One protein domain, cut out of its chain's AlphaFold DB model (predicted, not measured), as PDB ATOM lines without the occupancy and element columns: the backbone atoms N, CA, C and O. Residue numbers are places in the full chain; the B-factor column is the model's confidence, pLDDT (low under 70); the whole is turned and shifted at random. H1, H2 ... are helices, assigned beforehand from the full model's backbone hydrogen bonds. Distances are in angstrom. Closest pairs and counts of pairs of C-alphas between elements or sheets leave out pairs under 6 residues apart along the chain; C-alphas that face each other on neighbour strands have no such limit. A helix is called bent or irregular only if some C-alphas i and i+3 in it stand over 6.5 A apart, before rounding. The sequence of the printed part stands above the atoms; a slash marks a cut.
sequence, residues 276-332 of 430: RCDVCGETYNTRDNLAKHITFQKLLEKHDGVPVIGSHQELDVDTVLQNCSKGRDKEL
ATOM      1  N   ARG A 276      -6.950 -20.264  21.581       62.34
ATOM      2  CA  ARG A 276      -7.560 -19.630  22.759       62.34
ATOM      3  C   ARG A 276      -6.941 -20.160  24.056       62.34
ATOM      4  O   ARG A 276      -6.679 -21.354  24.154       62.34
ATOM      5  N   CYS A 277      -6.733 -19.290  25.040       67.44
ATOM      6  CA  CYS A 277      -6.406 -19.673  26.410       67.44
ATOM      7  C   CYS A 277      -7.678 -20.053  27.186       67.44
ATOM      8  O   CYS A 277      -8.675 -19.335  27.134       67.44
ATOM      9  N   ASP A 278      -7.634 -21.154  27.935       63.03
ATOM     10  CA  ASP A 278      -8.813 -21.711  28.613       63.03
ATOM     11  C   ASP A 278      -9.203 -20.979  29.900       63.03
ATOM     12  O   ASP A 278     -10.354 -21.061  30.322       63.03
ATOM     13  N   VAL A 279      -8.265 -20.246  30.504       74.12
ATOM     14  CA  VAL A 279      -8.496 -19.523  31.761       74.12
ATOM     15  C   VAL A 279      -8.991 -18.103  31.486       74.12
ATOM     16  O   VAL A 279     -10.032 -17.709  32.002       74.12
ATOM     17  N   CYS A 280      -8.296 -17.337  30.636       75.06
ATOM     18  CA  CYS A 280      -8.667 -15.942  30.351       75.06
ATOM     19  C   CYS A 280      -9.493 -15.741  29.070       75.06
ATOM     20  O   CYS A 280     -10.077 -14.679  28.876       75.06
ATOM     21  N   GLY A 281      -9.541 -16.725  28.167       62.31
ATOM     22  CA  GLY A 281     -10.280 -16.623  26.909       62.31
ATOM     23  C   GLY A 281      -9.612 -15.801  25.800       62.31
ATOM     24  O   GLY A 281     -10.194 -15.690  24.719       62.31
ATOM     25  N   GLU A 282      -8.409 -15.261  26.015       66.38
ATOM     26  CA  GLU A 282      -7.638 -14.542  24.992       66.38
ATOM     27  C   GLU A 282      -7.134 -15.482  23.887       66.38
ATOM     28  O   GLU A 282      -6.864 -16.658  24.129       66.38
ATOM     29  N   THR A 283      -6.982 -14.979  22.658       60.09
ATOM     30  CA  THR A 283      -6.553 -15.786  21.501       60.09
ATOM     31  C   THR A 283      -5.198 -15.357  20.958       60.09
ATOM     32  O   THR A 283      -4.922 -14.164  20.834       60.09
ATOM     33  N   TYR A 284      -4.408 -16.330  20.516       60.34
ATOM     34  CA  TYR A 284      -3.019 -16.154  20.115       60.34
ATOM     35  C   TYR A 284      -2.736 -16.793  18.756       60.34
ATOM     36  O   TYR A 284      -3.050 -17.955  18.525       60.34
ATOM     37  N   ASN A 285      -2.082 -16.059  17.855       50.41
ATOM     38  CA  ASN A 285      -1.852 -16.519  16.477       50.41
ATOM     39  C   ASN A 285      -0.877 -17.707  16.359       50.41
ATOM     40  O   ASN A 285      -0.905 -18.421  15.360       50.41
ATOM     41  N   THR A 286      -0.002 -17.922  17.348       55.91
ATOM     42  CA  THR A 286       0.996 -19.004  17.357       55.91
ATOM     43  C   THR A 286       1.012 -19.722  18.704       55.91
ATOM     44  O   THR A 286       0.688 -19.132  19.738       55.91
ATOM     45  N   ARG A 287       1.435 -20.994  18.703       60.12
ATOM     46  CA  ARG A 287       1.637 -21.779  19.935       60.12
ATOM     47  C   ARG A 287       2.607 -21.099  20.886       60.12
ATOM     48  O   ARG A 287       2.333 -21.031  22.077       60.12
ATOM     49  N   ASP A 288       3.683 -20.535  20.349       62.41
ATOM     50  CA  ASP A 288       4.698 -19.842  21.141       62.41
ATOM     51  C   ASP A 288       4.121 -18.621  21.859       62.41
ATOM     52  O   ASP A 288       4.483 -18.347  23.000       62.41
ATOM     53  N   ASN A 289       3.201 -17.894  21.219       68.88
ATOM     54  CA  ASN A 289       2.561 -16.737  21.835       68.88
ATOM     55  C   ASN A 289       1.581 -17.158  22.936       68.88
ATOM     56  O   ASN A 289       1.593 -16.550  24.004       68.88
ATOM     57  N   LEU A 290       0.806 -18.230  22.724       71.44
ATOM     58  CA  LEU A 290      -0.046 -18.799  23.773       71.44
ATOM     59  C   LEU A 290       0.793 -19.310  24.957       71.44
ATOM     60  O   LEU A 290       0.473 -19.038  26.110       71.44
ATOM     61  N   ALA A 291       1.896 -20.007  24.682       75.19
ATOM     62  CA  ALA A 291       2.800 -20.535  25.700       75.19
ATOM     63  C   ALA A 291       3.432 -19.416  26.538       75.19
ATOM     64  O   ALA A 291       3.467 -19.493  27.767       75.19
ATOM     65  N   LYS A 292       3.887 -18.343  25.878       81.56
ATOM     66  CA  LYS A 292       4.419 -17.147  26.543       81.56
ATOM     67  C   LYS A 292       3.358 -16.461  27.391       81.56
ATOM     68  O   LYS A 292       3.669 -16.071  28.511       81.56
ATOM     69  N   HIS A 293       2.123 -16.364  26.903       86.69
ATOM     70  CA  HIS A 293       1.011 -15.827  27.679       86.69
ATOM     71  C   HIS A 293       0.739 -16.652  28.943       86.69
ATOM     72  O   HIS A 293       0.751 -16.089  30.034       86.69
ATOM     73  N   ILE A 294       0.569 -17.977  28.824       85.12
ATOM     74  CA  ILE A 294       0.306 -18.850  29.983       85.12
ATOM     75  C   ILE A 294       1.458 -18.732  30.989       85.12
ATOM     76  O   ILE A 294       1.229 -18.583  32.184       85.12
ATOM     77  N   THR A 295       2.705 -18.733  30.512       87.50
ATOM     78  CA  THR A 295       3.890 -18.609  31.376       87.50
ATOM     79  C   THR A 295       3.943 -17.259  32.094       87.50
ATOM     80  O   THR A 295       4.272 -17.200  33.277       87.50
ATOM     81  N   PHE A 296       3.609 -16.172  31.400       89.69
ATOM     82  CA  PHE A 296       3.564 -14.832  31.978       89.69
ATOM     83  C   PHE A 296       2.465 -14.705  33.039       89.69
ATOM     84  O   PHE A 296       2.742 -14.241  34.145       89.69
ATOM     85  N   GLN A 297       1.253 -15.187  32.746       90.06
ATOM     86  CA  GLN A 297       0.137 -15.148  33.691       90.06
ATOM     87  C   GLN A 297       0.418 -15.978  34.942       90.06
ATOM     88  O   GLN A 297       0.188 -15.506  36.048       90.06
ATOM     89  N   LYS A 298       1.046 -17.151  34.804       89.88
ATOM     90  CA  LYS A 298       1.499 -17.945  35.956       89.88
ATOM     91  C   LYS A 298       2.421 -17.178  36.902       89.88
ATOM     92  O   LYS A 298       2.338 -17.357  38.115       89.88
ATOM     93  N   LEU A 299       3.341 -16.375  36.362       89.56
ATOM     94  CA  LEU A 299       4.281 -15.593  37.168       89.56
ATOM     95  C   LEU A 299       3.574 -14.446  37.897       89.56
ATOM     96  O   LEU A 299       3.856 -14.226  39.074       89.56
ATOM     97  N   LEU A 300       2.651 -13.763  37.217       91.31
ATOM     98  CA  LEU A 300       1.827 -12.706  37.806       91.31
ATOM     99  C   LEU A 300       0.905 -13.245  38.898       91.31
ATOM    100  O   LEU A 300       0.951 -12.781  40.029       91.31
ATOM    101  N   GLU A 301       0.132 -14.283  38.596       91.62
ATOM    102  CA  GLU A 301      -0.809 -14.896  39.536       91.62
ATOM    103  C   GLU A 301      -0.104 -15.428  40.790       91.62
ATOM    104  O   GLU A 301      -0.629 -15.320  41.898       91.62
ATOM    105  N   LYS A 302       1.120 -15.950  40.632       90.12
ATOM    106  CA  LYS A 302       1.961 -16.375  41.754       90.12
ATOM    107  C   LYS A 302       2.463 -15.197  42.590       90.12
ATOM    108  O   LYS A 302       2.566 -15.329  43.807       90.12
ATOM    109  N   HIS A 303       2.807 -14.078  41.954       91.94
ATOM    110  CA  HIS A 303       3.202 -12.853  42.651       91.94
ATOM    111  C   HIS A 303       2.024 -12.250  43.430       91.94
ATOM    112  O   HIS A 303       2.189 -11.856  44.583       91.94
ATOM    113  N   ASP A 304       0.834 -12.255  42.833       90.00
ATOM    114  CA  ASP A 304      -0.370 -11.623  43.380       90.00
ATOM    115  C   ASP A 304      -1.147 -12.530  44.354       90.00
ATOM    116  O   ASP A 304      -2.168 -12.128  44.911       90.00
ATOM    117  N   GLY A 305      -0.663 -13.754  44.596       87.88
ATOM    118  CA  GLY A 305      -1.265 -14.692  45.548       87.88
ATOM    119  C   GLY A 305      -2.618 -15.251  45.098       87.88
ATOM    120  O   GLY A 305      -3.443 -15.616  45.937       87.88
ATOM    121  N   VAL A 306      -2.858 -15.318  43.787       86.56
ATOM    122  CA  VAL A 306      -4.079 -15.883  43.204       86.56
ATOM    123  C   VAL A 306      -4.127 -17.393  43.490       86.56
ATOM    124  O   VAL A 306      -3.098 -18.071  43.373       86.56
ATOM    125  N   PRO A 307      -5.290 -17.949  43.885       85.12
ATOM    126  CA  PRO A 307      -5.432 -19.379  44.137       85.12
ATOM    127  C   PRO A 307      -5.121 -20.199  42.883       85.12
ATOM    128  O   PRO A 307      -5.495 -19.826  41.778       85.12
ATOM    129  N   VAL A 308      -4.473 -21.350  43.078       80.19
ATOM    130  CA  VAL A 308      -4.070 -22.243  41.979       80.19
ATOM    131  C   VAL A 308      -5.294 -22.716  41.191       80.19
ATOM    132  O   VAL A 308      -5.261 -22.709  39.963       80.19
ATOM    133  N   ILE A 309      -6.387 -23.040  41.885       76.94
ATOM    134  CA  ILE A 309      -7.571 -23.649  41.280       76.94
ATOM    135  C   ILE A 309      -8.331 -22.667  40.385       76.94
ATOM    136  O   ILE A 309      -8.778 -21.625  40.861       76.94
ATOM    137  N   GLY A 310      -8.503 -23.014  39.106       72.12
ATOM    138  CA  GLY A 310      -9.168 -22.183  38.099       72.12
ATOM    139  C   GLY A 310      -8.310 -21.045  37.532       72.12
ATOM    140  O   GLY A 310      -8.852 -20.166  36.866       72.12
ATOM    141  N   SER A 311      -6.999 -21.043  37.795       84.06
ATOM    142  CA  SER A 311      -6.044 -20.030  37.318       84.06
ATOM    143  C   SER A 311      -5.078 -20.594  36.269       84.06
ATOM    144  O   SER A 311      -5.033 -21.803  36.026       84.06
ATOM    145  N   HIS A 312      -4.245 -19.744  35.656       85.00
ATOM    146  CA  HIS A 312      -3.232 -20.209  34.704       85.00
ATOM    147  C   HIS A 312      -2.178 -21.099  35.378       85.00
ATOM    148  O   HIS A 312      -1.490 -21.844  34.679       85.00
ATOM    149  N   GLN A 313      -2.066 -21.086  36.714       81.25
ATOM    150  CA  GLN A 313      -1.167 -21.954  37.488       81.25
ATOM    151  C   GLN A 313      -1.475 -23.453  37.347       81.25
ATOM    152  O   GLN A 313      -0.538 -24.250  37.403       81.25
ATOM    153  N   GLU A 314      -2.730 -23.839  37.087       81.12
ATOM    154  CA  GLU A 314      -3.122 -25.238  36.833       81.12
ATOM    155  C   GLU A 314      -2.700 -25.755  35.457       81.12
ATOM    156  O   GLU A 314      -2.538 -26.961  35.264       81.12
ATOM    157  N   LEU A 315      -2.521 -24.858  34.486       75.00
ATOM    158  CA  LEU A 315      -2.266 -25.239  33.102       75.00
ATOM    159  C   LEU A 315      -0.821 -25.685  32.923       75.00
ATOM    160  O   LEU A 315       0.066 -24.845  32.825       75.00
ATOM    161  N   ASP A 316      -0.535 -26.976  32.814       73.12
ATOM    162  CA  ASP A 316       0.811 -27.392  32.420       73.12
ATOM    163  C   ASP A 316       1.096 -27.031  30.950       73.12
ATOM    164  O   ASP A 316       0.443 -27.533  30.037       73.12
ATOM    165  N   VAL A 317       2.069 -26.140  30.720       67.94
ATOM    166  CA  VAL A 317       2.358 -25.563  29.393       67.94
ATOM    167  C   VAL A 317       2.798 -26.660  28.426       67.94
ATOM    168  O   VAL A 317       2.345 -26.689  27.282       67.94
ATOM    169  N   ASP A 318       3.611 -27.605  28.899       62.62
ATOM    170  CA  ASP A 318       4.119 -28.703  28.079       62.62
ATOM    171  C   ASP A 318       2.998 -29.675  27.699       62.62
ATOM    172  O   ASP A 318       2.887 -30.067  26.535       62.62
ATOM    173  N   THR A 319       2.097 -29.994  28.631       62.59
ATOM    174  CA  THR A 319       0.931 -30.849  28.367       62.59
ATOM    175  C   THR A 319      -0.119 -30.163  27.482       62.59
ATOM    176  O   THR A 319      -0.660 -30.796  26.576       62.59
ATOM    177  N   VAL A 320      -0.383 -28.862  27.657       58.81
ATOM    178  CA  VAL A 320      -1.304 -28.083  26.801       58.81
ATOM    179  C   VAL A 320      -0.796 -28.037  25.356       58.81
ATOM    180  O   VAL A 320      -1.568 -28.229  24.411       58.81
ATOM    181  N   LEU A 321       0.515 -27.865  25.165       56.56
ATOM    182  CA  LEU A 321       1.141 -27.863  23.842       56.56
ATOM    183  C   LEU A 321       1.257 -29.277  23.239       56.56
ATOM    184  O   LEU A 321       1.072 -29.434  22.029       56.56
ATOM    185  N   GLN A 322       1.491 -30.315  24.052       51.22
ATOM    186  CA  GLN A 322       1.510 -31.719  23.608       51.22
ATOM    187  C   GLN A 322       0.113 -32.276  23.276       51.22
ATOM    188  O   GLN A 322      -0.036 -33.077  22.354       51.22
ATOM    189  N   ASN A 323      -0.934 -31.845  23.977       43.53
ATOM    190  CA  ASN A 323      -2.311 -32.259  23.688       43.53
ATOM    191  C   ASN A 323      -2.921 -31.478  22.515       43.53
ATOM    192  O   ASN A 323      -3.844 -31.963  21.852       43.53
ATOM    193  N   CYS A 324      -2.384 -30.300  22.183       41.41
ATOM    194  CA  CYS A 324      -2.625 -29.689  20.875       41.41
ATOM    195  C   CYS A 324      -2.004 -30.535  19.748       41.41
ATOM    196  O   CYS A 324      -2.691 -30.844  18.767       41.41
ATOM    197  N   SER A 325      -0.767 -31.013  19.943       37.91
ATOM    198  CA  SER A 325       0.008 -31.710  18.907       37.91
ATOM    199  C   SER A 325      -0.472 -33.118  18.559       37.91
ATOM    200  O   SER A 325      -0.345 -33.528  17.405       37.91
ATOM    201  N   LYS A 326      -1.075 -33.855  19.498       39.62
ATOM    202  CA  LYS A 326      -1.423 -35.271  19.275       39.62
ATOM    203  C   LYS A 326      -2.732 -35.530  18.515       39.62
ATOM    204  O   LYS A 326      -2.880 -36.610  17.952       39.62
ATOM    205  N   GLY A 327      -3.660 -34.568  18.440       42.66
ATOM    206  CA  GLY A 327      -4.972 -34.780  17.796       42.66
ATOM    207  C   GLY A 327      -5.440 -33.694  16.823       42.66
ATOM    208  O   GLY A 327      -6.199 -33.988  15.900       42.66
ATOM    209  N   ARG A 328      -4.991 -32.442  16.989       42.59
ATOM    210  CA  ARG A 328      -5.491 -31.289  16.211       42.59
ATOM    211  C   ARG A 328      -4.531 -30.804  15.122       42.59
ATOM    212  O   ARG A 328      -4.988 -30.207  14.155       42.59
ATOM    213  N   ASP A 329      -3.250 -31.153  15.220       42.09
ATOM    214  CA  ASP A 329      -2.183 -30.612  14.367       42.09
ATOM    215  C   ASP A 329      -1.747 -31.503  13.199       42.09
ATOM    216  O   ASP A 329      -0.866 -31.125  12.427       42.09
ATOM    217  N   LYS A 330      -2.360 -32.677  13.013       55.19
ATOM    218  CA  LYS A 330      -2.148 -33.435  11.775       55.19
ATOM    219  C   LYS A 330      -2.720 -32.602  10.631       55.19
ATOM    220  O   LYS A 330      -3.923 -32.379  10.619       55.19
ATOM    221  N   GLU A 331      -1.925 -32.125   9.684       63.19
ATOM    222  CA  GLU A 331      -2.472 -31.357   8.559       63.19
ATOM    223  C   GLU A 331      -3.636 -32.117   7.901       63.19
ATOM    224  O   GLU A 331      -3.564 -33.334   7.706       63.19
ATOM    225  N   LEU A 332      -4.744 -31.421   7.625       72.75
ATOM    226  CA  LEU A 332      -5.889 -32.039   6.963       72.75
ATOM    227  C   LEU A 332      -5.454 -32.465   5.558       72.75
ATOM    228  O   LEU A 332      -5.014 -31.636   4.760       72.75
TER     229      LEU A 332
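Overview. This is residues 276 to 332 of the 430 residues of the protein "Hypothetical protein" of Odontella aurita (UniProt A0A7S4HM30). A helical hairpin with partly overlapping arms: the long helix H1 runs one way, a long link loops back, and the shorter H2 runs the other way from beside H1, ending in a tail, residues 325 to 332, that sticks out and makes much of the length. Residues 276 to 286, with no named element, form a loop beside H1. The printed part has 57 residues with two named helices, H1 then H2, and no named strand; the class is all helix, though the helices hold 28 residues, under half of those printed. It is only just compact, close to loose, with a radius of gyration of the C-alphas of 12.1 A, and spans 42 by 19 by 16 A.

Along the chain. H1, residues 287 to 303, is 24.5 A long, from C-alpha 287 at (1.637, -21.779, 19.935) to C-alpha 303 at (3.202, -12.853, 42.651). H2, residues 317 to 327, is 16.5 A long and ends with C-alpha 327 at (-4.972, -34.780, 17.796). H2 is neither bent nor irregular, but only just: C-alphas 324 and 327 are 6.4 A apart.

Arrangement. H1 and H2 touch, and their closest C-alphas, those of Ala 291 and Val 317, are 6.3 A apart. They form a helical hairpin at a shallow tilt of 31 degrees, opposite ways. Every O i to N i+4 pair is within hydrogen-bond range in H1, and 6 of 7 are in H2.

Size, cuts and confidence. The two C-alphas farthest apart, those of Gly 305 and Leu 332, are 42.6 A apart. Residues 325 to 332, of which 325 to 327 belong to H2, stand free; the body without them spans 28 by 17 by 15 A. The link from H1 to H2, residues 304 to 316, is long. The printed part has no cut. Its mean pLDDT is 70.2, and residues 276 to 278, 281 to 289 and 317 to 331 are under 70.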